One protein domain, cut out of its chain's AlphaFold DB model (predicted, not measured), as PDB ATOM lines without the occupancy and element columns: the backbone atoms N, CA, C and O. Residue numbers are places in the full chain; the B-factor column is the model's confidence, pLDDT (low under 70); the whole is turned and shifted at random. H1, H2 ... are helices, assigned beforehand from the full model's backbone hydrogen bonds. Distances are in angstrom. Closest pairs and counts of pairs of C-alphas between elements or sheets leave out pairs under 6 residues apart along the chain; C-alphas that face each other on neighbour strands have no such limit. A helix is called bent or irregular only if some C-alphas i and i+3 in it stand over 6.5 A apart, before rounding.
ATOM      1  N   GLU A   3     315.480 240.865 191.037       92.38
ATOM      2  CA  GLU A   3     316.136 239.566 191.219       92.38
ATOM      3  C   GLU A   3     315.457 238.423 190.442       92.38
ATOM      4  O   GLU A   3     316.053 237.378 190.197       92.38
ATOM      5  N   ILE A   4     314.192 238.590 190.034       92.50
ATOM      6  CA  ILE A   4     313.494 237.607 189.183       92.50
ATOM      7  C   ILE A   4     314.105 237.584 187.775       92.50
ATOM      8  O   ILE A   4     314.030 236.568 187.084       92.50
ATOM      9  N   PHE A   5     314.720 238.691 187.365       96.69
ATOM     10  CA  PHE A   5     315.277 238.898 186.035       96.69
ATOM     11  C   PHE A   5     316.811 238.870 186.024       96.69
ATOM     12  O   PHE A   5     317.428 239.447 185.132       96.69
ATOM     13  N   ASP A   6     317.441 238.199 186.991       95.50
ATOM     14  CA  ASP A   6     318.898 238.046 187.031       95.50
ATOM     15  C   ASP A   6     319.455 237.523 185.696       95.50
ATOM     16  O   ASP A   6     318.950 236.566 185.107       95.50
ATOM     17  N   GLY A   7     320.494 238.198 185.195       96.00
ATOM     18  CA  GLY A   7     321.084 237.924 183.880       96.00
ATOM     19  C   GLY A   7     320.359 238.574 182.694       96.00
ATOM     20  O   GLY A   7     320.791 238.387 181.560       96.00
ATOM     21  N   GLN A   8     319.295 239.353 182.926       97.81
ATOM     22  CA  GLN A   8     318.556 240.098 181.896       97.81
ATOM     23  C   GLN A   8     318.523 241.602 182.240       97.81
ATOM     24  O   GLN A   8     317.511 242.095 182.745       97.81
ATOM     25  N   PRO A   9     319.606 242.357 181.960       96.69
ATOM     26  CA  PRO A   9     319.801 243.713 182.485       96.69
ATOM     27  C   PRO A   9     318.676 244.696 182.154       96.69
ATOM     28  O   PRO A   9     318.275 245.501 182.989       96.69
ATOM     29  N   GLU A  10     318.127 244.628 180.943       97.69
ATOM     30  CA  GLU A  10     317.041 245.520 180.537       97.69
ATOM     31  C   GLU A  10     315.738 245.224 181.295       97.69
ATOM     32  O   GLU A  10     315.062 246.147 181.746       97.69
ATOM     33  N   LEU A  11     315.419 243.944 181.533       98.38
ATOM     34  CA  LEU A  11     314.265 243.563 182.352       98.38
ATOM     35  C   LEU A  11     314.461 243.938 183.822       98.38
ATOM     36  O   LEU A  11     313.505 244.341 184.474       98.38
ATOM     37  N   GLN A  12     315.688 243.863 184.340       98.31
ATOM     38  CA  GLN A  12     316.010 244.326 185.693       98.31
ATOM     39  C   GLN A  12     315.743 245.825 185.858       98.31
ATOM     40  O   GLN A  12     315.126 246.238 186.842       98.31
ATOM     41  N   LYS A  13     316.149 246.633 184.873       98.25
ATOM     42  CA  LYS A  13     315.893 248.079 184.843       98.25
ATOM     43  C   LYS A  13     314.402 248.395 184.761       98.25
ATOM     44  O   LYS A  13     313.908 249.190 185.558       98.25
ATOM     45  N   TRP A  14     313.673 247.730 183.861       98.31
ATOM     46  CA  TRP A  14     312.217 247.863 183.790       98.31
ATOM     47  C   TRP A  14     311.536 247.460 185.101       98.31
ATOM     48  O   TRP A  14     310.674 248.184 185.585       98.31
ATOM     49  N   ALA A  15     311.951 246.355 185.720       97.88
ATOM     50  CA  ALA A  15     311.377 245.888 186.980       97.88
ATOM     51  C   ALA A  15     311.571 246.892 188.126       97.88
ATOM     52  O   ALA A  15     310.738 246.937 189.028       97.88
ATOM     53  N   LEU A  16     312.642 247.694 188.098       97.50
ATOM     54  CA  LEU A  16     312.874 248.746 189.086       97.50
ATOM     55  C   LEU A  16     312.045 250.013 188.814       97.50
ATOM     56  O   LEU A  16     311.642 250.672 189.764       97.50
ATOM     57  N   LEU A  17     311.793 250.358 187.544       97.19
ATOM     58  CA  LEU A  17     311.231 251.661 187.150       97.19
ATOM     59  C   LEU A  17     309.796 251.628 186.595       97.19
ATOM     60  O   LEU A  17     309.261 252.683 186.264       97.19
ATOM     61  N   HIS A  18     309.160 250.462 186.463       96.56
ATOM     62  CA  HIS A  18     307.817 250.362 185.871       96.56
ATOM     63  C   HIS A  18     306.710 251.139 186.612       96.56
ATOM     64  O   HIS A  18     305.743 251.522 185.970       96.56
ATOM     65  N   GLU A  19     306.875 251.452 187.899       95.50
ATOM     66  CA  GLU A  19     305.932 252.289 188.671       95.50
ATOM     67  C   GLU A  19     306.393 253.754 188.802       95.50
ATOM     68  O   GLU A  19     305.994 254.485 189.705       95.50
ATOM     69  N   VAL A  20     307.255 254.239 187.896       95.50
ATOM     70  CA  VAL A  20     307.768 255.627 187.944       95.50
ATOM     71  C   VAL A  20     306.652 256.675 187.967       95.50
ATOM     72  O   VAL A  20     306.820 257.744 188.555       95.50
ATOM     73  N   TYR A  21     305.514 256.386 187.331       95.81
ATOM     74  CA  TYR A  21     304.401 257.322 187.273       95.81
ATOM     75  C   TYR A  21     303.788 257.560 188.656       95.81
ATOM     76  O   TYR A  21     303.514 258.709 189.000       95.81
ATOM     77  N   GLU A  22     303.687 256.518 189.482       95.00
ATOM     78  CA  GLU A  22     303.188 256.621 190.855       95.00
ATOM     79  C   GLU A  22     304.084 257.512 191.715       95.00
ATOM     80  O   GLU A  22     303.588 258.322 192.498       95.00
ATOM     81  N   GLY A  23     305.405 257.434 191.518       91.56
ATOM     82  CA  GLY A  23     306.374 258.308 192.182       91.56
ATOM     83  C   GLY A  23     306.241 259.785 191.787       91.56
ATOM     84  O   GLY A  23     306.528 260.665 192.596       91.56
ATOM     85  N   LEU A  24     305.768 260.074 190.570       91.81
ATOM     86  CA  LEU A  24     305.506 261.443 190.108       91.81
ATOM     87  C   LEU A  24     304.167 261.989 190.617       91.81
ATOM     88  O   LEU A  24     304.041 263.197 190.822       91.81
ATOM     89  N   THR A  25     303.164 261.127 190.801       92.25
ATOM     90  CA  THR A  25     301.827 261.532 191.265       92.25
ATOM     91  C   THR A  25     301.636 261.402 192.774       92.25
ATOM     92  O   THR A  25     300.686 261.971 193.310       92.25
ATOM     93  N   GLY A  26     302.508 260.660 193.460       89.38
ATOM     94  CA  GLY A  26     302.384 260.318 194.878       89.38
ATOM     95  C   GLY A  26     301.211 259.381 195.176       89.38
ATOM     96  O   GLY A  26     300.649 259.445 196.269       89.38
ATOM     97  N   MET A  27     300.778 258.575 194.199       90.19
ATOM     98  CA  MET A  27     299.549 257.785 194.311       90.19
ATOM     99  C   MET A  27     299.606 256.516 193.455       90.19
ATOM    100  O   MET A  27     299.715 256.626 192.236       90.19
ATOM    101  N   ASP A  28     299.440 255.367 194.109       92.50
ATOM    102  CA  ASP A  28     299.068 254.085 193.499       92.50
ATOM    103  C   ASP A  28     297.535 254.022 193.392       92.50
ATOM    104  O   ASP A  28     296.807 254.261 194.367       92.50
ATOM    105  N   ILE A  29     297.031 253.754 192.185       94.19
ATOM    106  CA  ILE A  29     295.599 253.621 191.921       94.19
ATOM    107  C   ILE A  29     295.240 252.139 191.781       94.19
ATOM    108  O   ILE A  29     295.589 251.521 190.767       94.19
ATOM    109  N   PRO A  30     294.370 251.599 192.661       92.81
ATOM    110  CA  PRO A  30     293.904 250.228 192.546       92.81
ATOM    111  C   PRO A  30     293.329 249.912 191.162       92.81
ATOM    112  O   PRO A  30     292.480 250.638 190.627       92.81
ATOM    113  N   SER A  31     293.739 248.766 190.614       92.81
ATOM    114  CA  SER A  31     293.392 248.314 189.261       92.81
ATOM    115  C   SER A  31     291.909 248.486 188.868       92.81
ATOM    116  O   SER A  31     291.666 248.983 187.765       92.81
ATOM    117  N   PRO A  32     290.902 248.148 189.707       92.62
ATOM    118  CA  PRO A  32     289.491 248.338 189.347       92.62
ATOM    119  C   PRO A  32     289.105 249.801 189.080       92.62
ATOM    120  O   PRO A  32     288.326 250.079 188.170       92.62
ATOM    121  N   ILE A  33     289.675 250.743 189.837       95.88
ATOM    122  CA  ILE A  33     289.433 252.181 189.663       95.88
ATOM    123  C   ILE A  33     290.177 252.670 188.419       95.88
ATOM    124  O   ILE A  33     289.577 253.314 187.552       95.88
ATOM    125  N   LYS A  34     291.458 252.297 188.292       94.81
ATOM    126  CA  LYS A  34     292.342 252.669 187.176       94.81
ATOM    127  C   LYS A  34     291.774 252.279 185.814       94.81
ATOM    128  O   LYS A  34     291.950 253.023 184.853       94.81
ATOM    129  N   HIS A  35     291.067 251.152 185.719       94.88
ATOM    130  CA  HIS A  35     290.469 250.656 184.472       94.88
ATOM    131  C   HIS A  35     289.030 251.127 184.227       94.88
ATOM    132  O   HIS A  35     288.449 250.793 183.194       94.88
ATOM    133  N   SER A  36     288.457 251.947 185.112       96.62
ATOM    134  CA  SER A  36     287.169 252.582 184.838       96.62
ATOM    135  C   SER A  36     287.246 253.503 183.599       96.62
ATOM    136  O   SER A  36     288.325 254.020 183.264       96.62
ATOM    137  N   PRO A  37     286.119 253.755 182.904       95.88
ATOM    138  CA  PRO A  37     286.093 254.650 181.744       95.88
ATOM    139  C   PRO A  37     286.595 256.069 182.055       95.88
ATOM    140  O   PRO A  37     287.261 256.688 181.230       95.88
ATOM    141  N   HIS A  38     286.347 256.559 183.272       96.56
ATOM    142  CA  HIS A  38     286.710 257.913 183.703       96.56
ATOM    143  C   HIS A  38     288.223 258.129 183.870       96.56
ATOM    144  O   HIS A  38     288.684 259.266 183.857       96.56
ATOM    145  N   MET A  39     289.003 257.049 183.972       96.69
ATOM    146  CA  MET A  39     290.451 257.097 184.199       96.69
ATOM    147  C   MET A  39     291.277 256.950 182.910       96.69
ATOM    148  O   MET A  39     292.484 256.727 182.967       96.69
ATOM    149  N   GLN A  40     290.666 257.088 181.725       96.88
ATOM    150  CA  GLN A  40     291.386 256.969 180.449       96.88
ATOM    151  C   GLN A  40     292.563 257.948 180.337       96.88
ATOM    152  O   GLN A  40     293.659 257.541 179.958       96.88
ATOM    153  N   ASN A  41     292.361 259.215 180.705       96.44
ATOM    154  CA  ASN A  41     293.420 260.225 180.636       96.44
ATOM    155  C   ASN A  41     294.578 259.924 181.596       96.44
ATOM    156  O   ASN A  41     295.723 260.211 181.261       96.44
ATOM    157  N   TYR A  42     294.291 259.310 182.748       95.69
ATOM    158  CA  TYR A  42     295.313 258.872 183.698       95.69
ATOM    159  C   TYR A  42     296.180 257.761 183.091       95.69
ATOM    160  O   TYR A  42     297.399 257.882 183.067       95.69
ATOM    161  N   ARG A  43     295.563 256.730 182.494       95.19
ATOM    162  CA  ARG A  43     296.299 255.639 181.823       95.19
ATOM    163  C   ARG A  43     297.158 256.136 180.654       95.19
ATOM    164  O   ARG A  43     298.280 255.681 180.480       95.19
ATOM    165  N   LEU A  44     296.658 257.101 179.878       96.44
ATOM    166  CA  LEU A  44     297.435 257.723 178.796       96.44
ATOM    167  C   LEU A  44     298.617 258.553 179.319       96.44
ATOM    168  O   LEU A  44     299.650 258.640 178.659       96.44
ATOM    169  N   ALA A  45     298.463 259.214 180.468       96.00
ATOM    170  CA  ALA A  45     299.546 259.967 181.090       96.00
ATOM    171  C   ALA A  45     300.627 259.035 181.658       96.00
ATOM    172  O   ALA A  45     301.812 259.301 181.470       96.00
ATOM    173  N   GLU A  46     300.219 257.922 182.263       96.25
ATOM    174  CA  GLU A  46     301.115 256.859 182.718       96.25
ATOM    175  C   GLU A  46     301.931 256.250 181.572       96.25
ATOM    176  O   GLU A  46     303.154 256.169 181.662       96.25
ATOM    177  N   GLU A  47     301.281 255.891 180.461       95.69
ATOM    178  CA  GLU A  47     301.961 255.344 179.281       95.69
ATOM    179  C   GLU A  47     303.022 256.316 178.741       95.69
ATOM    180  O   GLU A  47     304.165 255.929 178.497       95.69
ATOM    181  N   LYS A  48     302.692 257.612 178.659       96.25
ATOM    182  CA  LYS A  48     303.647 258.657 178.257       96.25
ATOM    183  C   LYS A  48     304.807 258.812 179.238       96.25
ATOM    184  O   LYS A  48     305.934 259.058 178.810       96.25
ATOM    185  N   ALA A  49     304.549 258.695 180.540       96.56
ATOM    186  CA  ALA A  49     305.596 258.757 181.553       96.56
ATOM    187  C   ALA A  49     306.562 257.572 181.421       96.56
ATOM    188  O   ALA A  49     307.775 257.774 181.457       96.56
ATOM    189  N   LEU A  50     306.042 256.367 181.175       96.62
ATOM    190  CA  LEU A  50     306.846 255.174 180.907       96.62
ATOM    191  C   LEU A  50     307.679 255.300 179.631       96.62
ATOM    192  O   LEU A  50     308.867 254.985 179.645       96.62
ATOM    193  N   GLU A  51     307.096 255.804 178.542       97.19
ATOM    194  CA  GLU A  51     307.839 256.075 177.306       97.19
ATOM    195  C   GLU A  51     308.967 257.088 177.523       97.19
ATOM    196  O   GLU A  51     310.065 256.932 176.984       97.19
ATOM    197  N   GLN A  52     308.708 258.145 178.297       97.31
ATOM    198  CA  GLN A  52     309.708 259.168 178.575       97.31
ATOM    199  C   GLN A  52     310.815 258.644 179.495       97.31
ATOM    200  O   GLN A  52     311.989 258.908 179.240       97.31
ATOM    201  N   MET A  53     310.459 257.869 180.520       97.31
ATOM    202  CA  MET A  53     311.408 257.176 181.390       97.31
ATOM    203  C   MET A  53     312.311 256.248 180.568       97.31
ATOM    204  O   MET A  53     313.533 256.340 180.673       97.31
ATOM    205  N   ALA A  54     311.732 255.444 179.670       97.88
ATOM    206  CA  ALA A  54     312.493 254.559 178.796       97.88
ATOM    207  C   ALA A  54     313.513 255.329 177.940       97.88
ATOM    208  O   ALA A  54     314.672 254.931 177.863       97.88
ATOM    209  N   LYS A  55     313.125 256.478 177.368       97.69
ATOM    210  CA  LYS A  55     314.040 257.345 176.603       97.69
ATOM    211  C   LYS A  55     315.181 257.901 177.456       97.69
ATOM    212  O   LYS A  55     316.321 257.892 177.003       97.69
ATOM    213  N   ILE A  56     314.886 258.381 178.667       97.12
ATOM    214  CA  ILE A  56     315.889 258.956 179.581       97.12
ATOM    215  C   ILE A  56     316.934 257.908 179.973       97.12
ATOM    216  O   ILE A  56     318.124 258.213 180.012       97.12
ATOM    217  N   PHE A  57     316.497 256.675 180.230       96.88
ATOM    218  CA  PHE A  57     317.356 255.607 180.743       96.88
ATOM    219  C   PHE A  57     317.830 254.600 179.684       96.88
ATOM    220  O   PHE A  57     318.452 253.594 180.032       96.88
ATOM    221  N   GLY A  58     317.561 254.861 178.401       96.88
ATOM    222  CA  GLY A  58     318.004 254.018 177.289       96.88
ATOM    223  C   GLY A  58     317.377 252.620 177.267       96.88
ATOM    224  O   GLY A  58     318.055 251.659 176.914       96.88
ATOM    225  N   LEU A  59     316.112 252.493 177.674       97.75
ATOM    226  CA  LEU A  59     315.332 251.253 177.591       97.75
ATOM    227  C   LEU A  59     314.519 251.204 176.293       97.75
ATOM    228  O   LEU A  59     314.139 252.241 175.751       97.75
ATOM    229  N   THR A  60     314.194 249.999 175.827       97.25
ATOM    230  CA  THR A  60     313.364 249.780 174.637       97.25
ATOM    231  C   THR A  60     311.879 249.792 175.013       97.25
ATOM    232  O   THR A  60     311.435 248.890 175.728       97.25
ATOM    233  N   PRO A  61     311.077 250.777 174.559       95.25
ATOM    234  CA  PRO A  61     309.626 250.727 174.686       95.25
ATOM    235  C   PRO A  61     308.990 249.828 173.599       95.25
ATOM    236  O   PRO A  61     309.556 249.687 172.511       95.25
ATOM    237  N   PRO A  62     307.786 249.270 173.834       95.69
ATOM    238  CA  PRO A  62     306.993 249.392 175.058       95.69
ATOM    239  C   PRO A  62     307.545 248.519 176.194       95.69
ATOM    240  O   PRO A  62     308.363 247.631 175.967       95.69
ATOM    241  N   MET A  63     307.059 248.745 177.420       96.31
ATOM    242  CA  MET A  63     307.400 247.898 178.564       96.31
ATOM    243  C   MET A  63     307.149 246.409 178.243       96.31
ATOM    244  O   MET A  63     306.032 246.065 177.839       96.31
ATOM    245  N   PRO A  64     308.131 245.514 178.458       97.44
ATOM    246  CA  PRO A  64     307.983 244.098 178.142       97.44
ATOM    247  C   PRO A  64     306.849 243.417 178.920       97.44
ATOM    248  O   PRO A  64     306.697 243.607 180.128       97.44
ATOM    249  N   GLU A  65     306.103 242.524 178.263       97.31
ATOM    250  CA  GLU A  65     305.006 241.760 178.893       97.31
ATOM    251  C   GLU A  65     305.460 240.884 180.071       97.31
ATOM    252  O   GLU A  65     304.682 240.598 180.985       97.31
ATOM    253  N   ALA A  66     306.737 240.492 180.097       97.69
ATOM    254  CA  ALA A  66     307.329 239.784 181.228       97.69
ATOM    255  C   ALA A  66     307.247 240.603 182.529       97.69
ATOM    256  O   ALA A  66     307.013 240.027 183.591       97.69
ATOM    257  N   ILE A  67     307.366 241.933 182.443       98.00
ATOM    258  CA  ILE A  67     307.264 242.847 183.587       98.00
ATOM    259  C   ILE A  67     305.824 242.905 184.082       98.00
ATOM    260  O   ILE A  67     305.585 242.618 185.249       98.00
ATOM    261  N   LYS A  68     304.850 243.122 183.185       96.12
ATOM    262  CA  LYS A  68     303.414 243.092 183.532       96.12
ATOM    263  C   LYS A  68     302.997 241.766 184.165       96.12
ATOM    264  O   LYS A  68     302.161 241.722 185.064       96.12
ATOM    265  N   THR A  69     303.559 240.662 183.676       96.88
ATOM    266  CA  THR A  69     303.298 239.329 184.224       96.88
ATOM    267  C   THR A  69     303.904 239.176 185.617       96.88
ATOM    268  O   THR A  69     303.247 238.633 186.506       96.88
ATOM    269  N   ALA A  70     305.143 239.634 185.812       97.12
ATOM    270  CA  ALA A  70     305.837 239.548 187.090       97.12
ATOM    271  C   ALA A  70     305.207 240.439 188.167       97.12
ATOM    272  O   ALA A  70     305.084 239.975 189.301       97.12
ATOM    273  N   ASP A  71     304.765 241.637 187.789       96.88
ATOM    274  CA  ASP A  71     304.061 242.596 188.636       96.88
ATOM    275  C   ASP A  71     302.716 242.035 189.126       96.88
ATOM    276  O   ASP A  71     302.540 241.787 190.318       96.88
ATOM    277  N   LYS A  72     301.820 241.626 188.213       96.62
ATOM    278  CA  LYS A  72     300.548 240.965 188.586       96.62
ATOM    279  C   LYS A  72     300.754 239.757 189.492       96.62
ATOM    280  O   LYS A  72     299.937 239.455 190.363       96.62
ATOM    281  N   ARG A  73     301.836 239.017 189.257       97.19
ATOM    282  CA  ARG A  73     302.199 237.857 190.063       97.19
ATOM    283  C   ARG A  73     302.657 238.251 191.465       97.19
ATOM    284  O   ARG A  73     302.349 237.525 192.413       97.19
ATOM    285  N   LEU A  74     303.369 239.368 191.601       96.56
ATOM    286  CA  LEU A  74     303.745 239.941 192.887       96.56
ATOM    287  C   LEU A  74     302.507 240.449 193.631       96.56
ATOM    288  O   LEU A  74     302.277 239.966 194.734       96.56
ATOM    289  N   MET A  75     301.650 241.238 192.976       96.06
ATOM    290  CA  MET A  75     300.380 241.738 193.521       96.06
ATOM    291  C   MET A  75     299.522 240.608 194.114       96.06
ATOM    292  O   MET A  75     299.058 240.690 195.249       96.06
ATOM    293  N   VAL A  76     299.337 239.496 193.386       96.75
ATOM    294  CA  VAL A  76     298.601 238.329 193.918       96.75
ATOM    295  C   VAL A  76     299.315 237.705 195.119       96.75
ATOM    296  O   VAL A  76     298.672 237.254 196.066       96.75
ATOM    297  N   THR A  77     300.647 237.650 195.092       96.81
ATOM    298  CA  THR A  77     301.434 237.099 196.202       96.81
ATOM    299  C   THR A  77     301.287 237.961 197.458       96.81
ATOM    300  O   THR A  77     301.092 237.410 198.539       96.81
ATOM    301  N   GLU A  78     301.327 239.283 197.318       95.62
ATOM    302  CA  GLU A  78     301.136 240.250 198.402       95.62
ATOM    303  C   GLU A  78     299.719 240.186 198.960       95.62
ATOM    304  O   GLU A  78     299.552 240.058 200.170       95.62
ATOM    305  N   ALA A  79     298.697 240.163 198.102       95.25
ATOM    306  CA  ALA A  79     297.310 240.060 198.539       95.25
ATOM    307  C   ALA A  79     297.056 238.800 199.386       95.25
ATOM    308  O   ALA A  79     296.385 238.863 200.414       95.25
ATOM    309  N   LEU A  80     297.642 237.662 199.000       95.31
ATOM    310  CA  LEU A  80     297.541 236.408 199.755       95.31
ATOM    311  C   LEU A  80     298.278 236.430 201.104       95.31
ATOM    312  O   LEU A  80     297.908 235.659 201.990       95.31
ATOM    313  N   GLU A  81     299.319 237.252 201.264       95.50
ATOM    314  CA  GLU A  81     300.077 237.363 202.520       95.50
ATOM    315  C   GLU A  81     299.562 238.465 203.449       95.50
ATOM    316  O   GLU A  81     299.634 238.309 204.671       95.50
ATOM    317  N   LEU A  82     299.088 239.576 202.883       94.50
ATOM    318  CA  LEU A  82     298.901 240.842 203.594       94.50
ATOM    319  C   LEU A  82     297.435 241.280 203.698       94.50
ATOM    320  O   LEU A  82     297.114 242.102 204.554       94.50
ATOM    321  N   MET A  83     296.534 240.745 202.868       91.94
ATOM    322  CA  MET A  83     295.126 241.156 202.831       91.94
ATOM    323  C   MET A  83     294.185 240.055 203.333       91.94
ATOM    324  O   MET A  83     294.527 238.874 203.399       91.94
ATOM    325  N   ASN A  84     292.947 240.436 203.659       89.12
ATOM    326  CA  ASN A  84     291.880 239.461 203.866       89.12
ATOM    327  C   ASN A  84     291.433 238.903 202.510       89.12
ATOM    328  O   ASN A  84     290.931 239.640 201.664       89.12
ATOM    329  N   THR A  85     291.594 237.598 202.319       89.38
ATOM    330  CA  THR A  85     291.305 236.906 201.054       89.38
ATOM    331  C   THR A  85     290.058 236.026 201.113       89.38
ATOM    332  O   THR A  85     289.747 235.322 200.160       89.38
ATOM    333  N   THR A  86     289.293 236.091 202.208       90.94
ATOM    334  CA  THR A  86     288.116 235.231 202.436       90.94
ATOM    335  C   THR A  86     287.033 235.402 201.364       90.94
ATOM    336  O   THR A  86     286.304 234.463 201.063       90.94
ATOM    337  N   ASN A  87     286.909 236.600 200.791       90.38
ATOM    338  CA  ASN A  87     285.850 236.970 199.852       90.38
ATOM    339  C   ASN A  87     286.328 237.142 198.401       90.38
ATOM    340  O   ASN A  87     285.541 237.590 197.568       90.38
ATOM    341  N   TYR A  88     287.592 236.840 198.091       90.75
ATOM    342  CA  TYR A  88     288.135 237.052 196.752       90.75
ATOM    343  C   TYR A  88     289.226 236.039 196.400       90.75
ATOM    344  O   TYR A  88     290.227 235.914 197.109       90.75
ATOM    345  N   ASP A  89     289.057 235.344 195.272       93.62
ATOM    346  CA  ASP A  89     290.064 234.419 194.752       93.62
ATOM    347  C   ASP A  89     291.115 235.160 193.918       93.62
ATOM    348  O   ASP A  89     291.006 235.311 192.700       93.62
ATOM    349  N   TRP A  90     292.179 235.597 194.587       94.00
ATOM    350  CA  TRP A  90     293.325 236.240 193.943       94.00
ATOM    351  C   TRP A  90     294.062 235.322 192.960       94.00
ATOM    352  O   TRP A  90     294.688 235.805 192.016       94.00
ATOM    353  N   THR A  91     293.982 233.999 193.137       94.62
ATOM    354  CA  THR A  91     294.698 233.041 192.280       94.62
ATOM    355  C   THR A  91     294.080 232.905 190.892       94.62
ATOM    356  O   THR A  91     294.770 232.484 189.962       94.62
ATOM    357  N   ALA A  92     292.829 233.348 190.724       94.69
ATOM    358  CA  ALA A  92     292.178 233.464 189.425       94.69
ATOM    359  C   ALA A  92     292.805 234.555 188.531       94.69
ATOM    360  O   ALA A  92     292.690 234.476 187.310       94.69
ATOM    361  N   ILE A  93     293.481 235.558 189.112       94.19
ATOM    362  CA  ILE A  93     294.162 236.625 188.356       94.19
ATOM    363  C   ILE A  93     295.517 236.141 187.826       94.19
ATOM    364  O   ILE A  93     295.841 236.336 186.655       94.19
ATOM    365  N   GLN A  94     296.341 235.559 188.702       96.38
ATOM    366  CA  GLN A  94     297.680 235.072 188.372       96.38
ATOM    367  C   GLN A  94     298.153 234.056 189.420       96.38
ATOM    368  O   GLN A  94     297.784 234.119 190.589       96.38
ATOM    369  N   LYS A  95     299.028 233.126 189.029       96.44
ATOM    370  CA  LYS A  95     299.616 232.155 189.957       96.44
ATOM    371  C   LYS A  95     300.657 232.830 190.857       96.44
ATOM    372  O   LYS A  95     301.637 233.319 190.308       96.44
ATOM    373  N   PRO A  96     300.577 232.752 192.197       96.62
ATOM    374  CA  PRO A  96     301.534 233.414 193.086       96.62
ATOM    375  C   PRO A  96     302.975 232.893 192.951       96.62
ATOM    376  O   PRO A  96     303.262 231.845 192.345       96.62
ATOM    377  N   TYR A  97     303.917 233.622 193.548       96.31
ATOM    378  CA  TYR A  97     305.277 233.133 193.750       96.31
ATOM    379  C   TYR A  97     305.346 232.044 194.832       96.31
ATOM    380  O   TYR A  97     304.439 231.840 195.641       96.31
ATOM    381  N   GLY A  98     306.447 231.289 194.818       95.31
ATOM    382  CA  GLY A  98     306.682 230.197 195.761       95.31
ATOM    383  C   GLY A  98     306.930 230.666 197.199       95.31
ATOM    384  O   GLY A  98     307.093 231.853 197.481       95.31
ATOM    385  N   LYS A  99     307.037 229.697 198.120       94.56
ATOM    386  CA  LYS A  99     307.172 229.928 199.574       94.56
ATOM    387  C   LYS A  99     308.300 230.893 199.962       94.56
ATOM    388  O   LYS A  99     308.137 231.635 200.921       94.56
ATOM    389  N   LYS A 100     309.421 230.891 199.228       93.75
ATOM    390  CA  LYS A 100     310.566 231.780 199.495       93.75
ATOM    391  C   LYS A 100     310.176 233.259 199.390       93.75
ATOM    392  O   LYS A 100     310.450 234.013 200.311       93.75
ATOM    393  N   ILE A 101     309.512 233.645 198.300       92.94
ATOM    394  CA  ILE A 101     309.102 235.038 198.059       92.94
ATOM    395  C   ILE A 101     307.973 235.443 199.007       92.94
ATOM    396  O   ILE A 101     308.021 236.518 199.584       92.94
ATOM    397  N   ARG A 102     307.007 234.549 199.247       94.12
ATOM    398  CA  ARG A 102     305.935 234.779 200.231       94.12
ATOM    399  C   ARG A 102     306.485 235.075 201.628       94.12
ATOM    400  O   ARG A 102     306.054 236.017 202.280       94.12
ATOM    401  N   LYS A 103     307.476 234.288 202.069       93.94
ATOM    402  CA  LYS A 103     308.161 234.510 203.346       93.94
ATOM    403  C   LYS A 103     308.856 235.874 203.379       93.94
ATOM    404  O   LYS A 103     308.697 236.577 204.368       93.94
ATOM    405  N   LEU A 104     309.564 236.239 202.308       91.94
ATOM    406  CA  LEU A 104     310.241 237.532 202.202       91.94
ATOM    407  C   LEU A 104     309.252 238.700 202.323       91.94
ATOM    408  O   LEU A 104     309.454 239.555 203.172       91.94
ATOM    409  N   ILE A 105     308.150 238.682 201.562       92.81
ATOM    410  CA  ILE A 105     307.100 239.716 201.626       92.81
ATOM    411  C   ILE A 105     306.604 239.897 203.061       92.81
ATOM    412  O   ILE A 105     306.535 241.013 203.559       92.81
ATOM    413  N   LYS A 106     306.310 238.797 203.758       91.94
ATOM    414  CA  LYS A 106     305.819 238.834 205.140       91.94
ATOM    415  C   LYS A 106     306.848 239.350 206.152       91.94
ATOM    416  O   LYS A 106     306.471 239.857 207.209       91.94
ATOM    417  N   GLU A 107     308.132 239.128 205.894       91.50
ATOM    418  CA  GLU A 107     309.222 239.624 206.736       91.50
ATOM    419  C   GLU A 107     309.449 241.119 206.497       91.50
ATOM    420  O   GLU A 107     309.519 241.874 207.464       91.50
ATOM    421  N   GLU A 108     309.484 241.549 205.237       89.12
ATOM    422  CA  GLU A 108     309.701 242.947 204.854       89.12
ATOM    423  C   GLU A 108     308.495 243.837 205.161       89.12
ATOM    424  O   GLU A 108     308.680 244.970 205.584       89.12
ATOM    425  N   SER A 109     307.264 243.322 205.081       88.00
ATOM    426  CA  SER A 109     306.051 244.091 205.404       88.00
ATOM    427  C   SER A 109     305.925 244.476 206.884       88.00
ATOM    428  O   SER A 109     304.973 245.148 207.269       88.00
ATOM    429  N   ARG A 110     306.802 243.957 207.752       86.88
ATOM    430  CA  ARG A 110     306.855 244.309 209.180       86.88
ATOM    431  C   ARG A 110     307.807 245.465 209.452       86.88
ATOM    432  O   ARG A 110     307.791 245.998 210.562       86.88
ATOM    433  N   ASP A 111     308.651 245.792 208.482       82.69
ATOM    434  CA  ASP A 111     309.583 246.897 208.562       82.69
ATOM    435  C   ASP A 111     308.869 248.179 208.126       82.69
ATOM    436  O   ASP A 111     308.333 248.260 207.024       82.69
ATOM    437  N   ASN A 112     308.830 249.169 209.016       81.56
ATOM    438  CA  ASN A 112     308.214 250.469 208.746       81.56
ATOM    439  C   ASN A 112     309.273 251.564 208.521       81.56
ATOM    440  O   ASN A 112     308.921 252.743 208.446       81.56
ATOM    441  N   ASP A 113     310.564 251.214 208.452       92.00
ATOM    442  CA  ASP A 113     311.626 252.182 208.181       92.00
ATOM    443  C   ASP A 113     311.717 252.495 206.682       92.00
ATOM    444  O   ASP A 113     312.441 251.860 205.908       92.00
ATOM    445  N   MET A 114     310.991 253.533 206.271       89.31
ATOM    446  CA  MET A 114     311.009 254.020 204.891       89.31
ATOM    447  C   MET A 114     312.399 254.469 204.421       89.31
ATOM    448  O   MET A 114     312.693 254.354 203.231       89.31
ATOM    449  N   SER A 115     313.282 254.902 205.327       93.62
ATOM    450  CA  SER A 115     314.660 255.286 204.985       93.62
ATOM    451  C   SER A 115     315.457 254.079 204.491       93.62
ATOM    452  O   SER A 115     316.273 254.186 203.574       93.62
ATOM    453  N   LEU A 116     315.208 252.902 205.073       91.25
ATOM    454  CA  LEU A 116     315.837 251.660 204.639       91.25
ATOM    455  C   LEU A 116     315.307 251.208 203.273       91.25
ATOM    456  O   LEU A 116     316.088 250.730 202.446       91.25
ATOM    457  N   VAL A 117     314.005 251.369 203.021       90.75
ATOM    458  CA  VAL A 117     313.390 251.074 201.715       90.75
ATOM    459  C   VAL A 117     313.983 251.975 200.630       90.75
ATOM    460  O   VAL A 117     314.440 251.475 199.600       90.75
ATOM    461  N   GLU A 118     314.067 253.281 200.893       93.62
ATOM    462  CA  GLU A 118     314.683 254.257 199.992       93.62
ATOM    463  C   GLU A 118     316.152 253.912 199.712       93.62
ATOM    464  O   GLU A 118     316.564 253.826 198.555       93.62
ATOM    465  N   LEU A 119     316.941 253.618 200.752       95.19
ATOM    466  CA  LEU A 119     318.346 253.239 200.600       95.19
ATOM    467  C   LEU A 119     318.516 251.985 199.729       95.19
ATOM    468  O   LEU A 119     319.410 251.933 198.879       95.19
ATOM    469  N   ARG A 120     317.671 250.962 199.921       93.44
ATOM    470  CA  ARG A 120     317.700 249.732 199.110       93.44
ATOM    471  C   ARG A 120     317.373 250.027 197.647       93.44
ATOM    472  O   ARG A 120     318.071 249.507 196.772       93.44
ATOM    473  N   PHE A 121     316.369 250.867 197.395       95.06
ATOM    474  CA  PHE A 121     316.005 251.310 196.052       95.06
ATOM    475  C   PHE A 121     317.159 252.068 195.386       95.06
ATOM    476  O   PHE A 121     317.611 251.662 194.319       95.06
ATOM    477  N   LEU A 122     317.700 253.104 196.038       96.81
ATOM    478  CA  LEU A 122     318.789 253.930 195.503       96.81
ATOM    479  C   LEU A 122     320.063 253.123 195.253       96.81
ATOM    480  O   LEU A 122     320.741 253.328 194.246       96.81
ATOM    481  N   ARG A 123     320.390 252.171 196.134       97.19
ATOM    482  CA  ARG A 123     321.517 251.262 195.913       97.19
ATOM    483  C   ARG A 123     321.299 250.429 194.653       97.19
ATOM    484  O   ARG A 123     322.189 250.374 193.812       97.19
ATOM    485  N   LYS A 124     320.118 249.820 194.496       97.12
ATOM    486  CA  LYS A 124     319.816 249.005 193.313       97.12
ATOM    487  C   LYS A 124     319.765 249.841 192.035       97.12
ATOM    488  O   LYS A 124     320.233 249.391 190.996       97.12
ATOM    489  N   PHE A 125     319.249 251.063 192.121       97.31
ATOM    490  CA  PHE A 125     319.272 252.020 191.024       97.31
ATOM    491  C   PHE A 125     320.713 252.318 190.597       97.31
ATOM    492  O   PHE A 125     321.060 252.141 189.433       97.31
ATOM    493  N   ASN A 126     321.583 252.673 191.545       97.38
ATOM    494  CA  ASN A 126     322.985 252.948 191.247       97.38
ATOM    495  C   ASN A 126     323.725 251.736 190.665       97.38
ATOM    496  O   ASN A 126     324.567 251.927 189.801       97.38
ATOM    497  N   GLU A 127     323.413 250.516 191.110       96.75
ATOM    498  CA  GLU A 127     323.992 249.278 190.564       96.75
ATOM    499  C   GLU A 127     323.578 248.998 189.108       96.75
ATOM    500  O   GLU A 127     324.324 248.352 188.379       96.75
ATOM    501  N   LEU A 128     322.376 249.414 188.694       96.75
ATOM    502  CA  LEU A 128     321.852 249.123 187.356       96.75
ATOM    503  C   LEU A 128     322.138 250.235 186.339       96.75
ATOM    504  O   LEU A 128     322.215 249.954 185.140       96.75
ATOM    505  N   PHE A 129     322.226 251.488 186.789       95.38
ATOM    506  CA  PHE A 129     322.268 252.665 185.913       95.38
ATOM    507  C   PHE A 129     323.606 253.419 185.903       95.38
ATOM    508  O   PHE A 129     323.740 254.327 185.082       95.38
ATOM    509  N   ASN A 130     324.585 253.029 186.729       88.88
ATOM    510  CA  ASN A 130     325.976 253.504 186.652       88.88
ATOM    511  C   ASN A 130     326.923 252.372 186.248       88.88
ATOM    512  O   ASN A 130     327.950 252.687 185.609       88.88
TER     513      ASN A 130
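AT A GLANCE: This is residues 3 to 130 of the 130 residues of an uncharacterized protein of Helicobacter sp. MIT 99-10781 (UniProt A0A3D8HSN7). Three longer helices, H4, H5 and H7, spread from around the short helix H1: H5 has its first turn on H1, H7 has its last turns on H1, and H4 comes close to H1 near its last residues. H6 packs across the far part of H5 and leads towards the start of H7, while the short helix H2 packs on H4. The printed part has 128 residues, with seven named helices, H1 to H7 in that order along the chain, and no named strand; its class is all helix. It is compact, with a radius of gyration of the C-alphas of 15.7 A, and rounded, with spans of 43 by 38 by 27 A.

IN THESE COORDINATES: Find C-alpha 9 at (319.801, 243.713, 182.485), where H1 begins; it runs over residues 9 to 17. H2 follows at residues 20 to 25, and H3 at residues 31 to 34. From C-alpha 37 at (286.093, 254.650, 181.744), H4 runs to residue 57, 31.3 A from first to last C-alpha. It is irregular: C-alphas 38 and 41 are 7.7 A apart. H5, residues 65 to 82, measures 25.5 A, and H6, residues 99 to 108, measures 14.3 A. H7, residues 114 to 129, measures 22.1 A and ends with C-alpha 129 at (322.268, 252.665, 185.913).

HOW THE PARTS SIT: Start at H1, which touches residues 66 to 67 of H5 at a steep tilt of 49 degrees; the closest C-alphas are those of Ala 15 and Ile 67, 6.1 A apart. H1 also touches residues 125 to 129 of H7, at a shallow tilt of 30 degrees, opposite ways, with the C-alphas of Lys 13 and Leu 128 closest at 6.6 A. H1 and H4 are close but not clearly touching, the C-alphas of Leu 17 and Met 53 being closest at 8.0 A. H2 touches residues 46 to 53 of H4, closest at the C-alphas of Tyr 21 and Glu 46, 5.6 A apart. H3 and H4 only just touch, and only at the corner, with 3 pairs of C-alphas within 8 A; the closest are those of Lys 34 and Arg 43, at 7.3 A. H6 touches residues 77 to 82 of H5 at a steep tilt of 68 degrees, only just short of about perpendicular, with the C-alphas of Thr 77 and Arg 102 closest at 6.5 A. H5 and H7 are apart. In H1, H2, H5, H6 and H7 every O i to N i+4 pair is within hydrogen-bond range; in H4 15 of 17 are, and H3 is too short for such a pair.

THE WHOLE: Look for the two C-alphas farthest apart at Asn 87 and Asn 130, 45.4 A. The printed part has no cut, and the link from H5 to H6, residues 83 to 98, is long. Residues 110 to 116, of which 114 to 116 belong to H7, stand free. The mean pLDDT of the printed part is 94.8, and no printed residue is under 70.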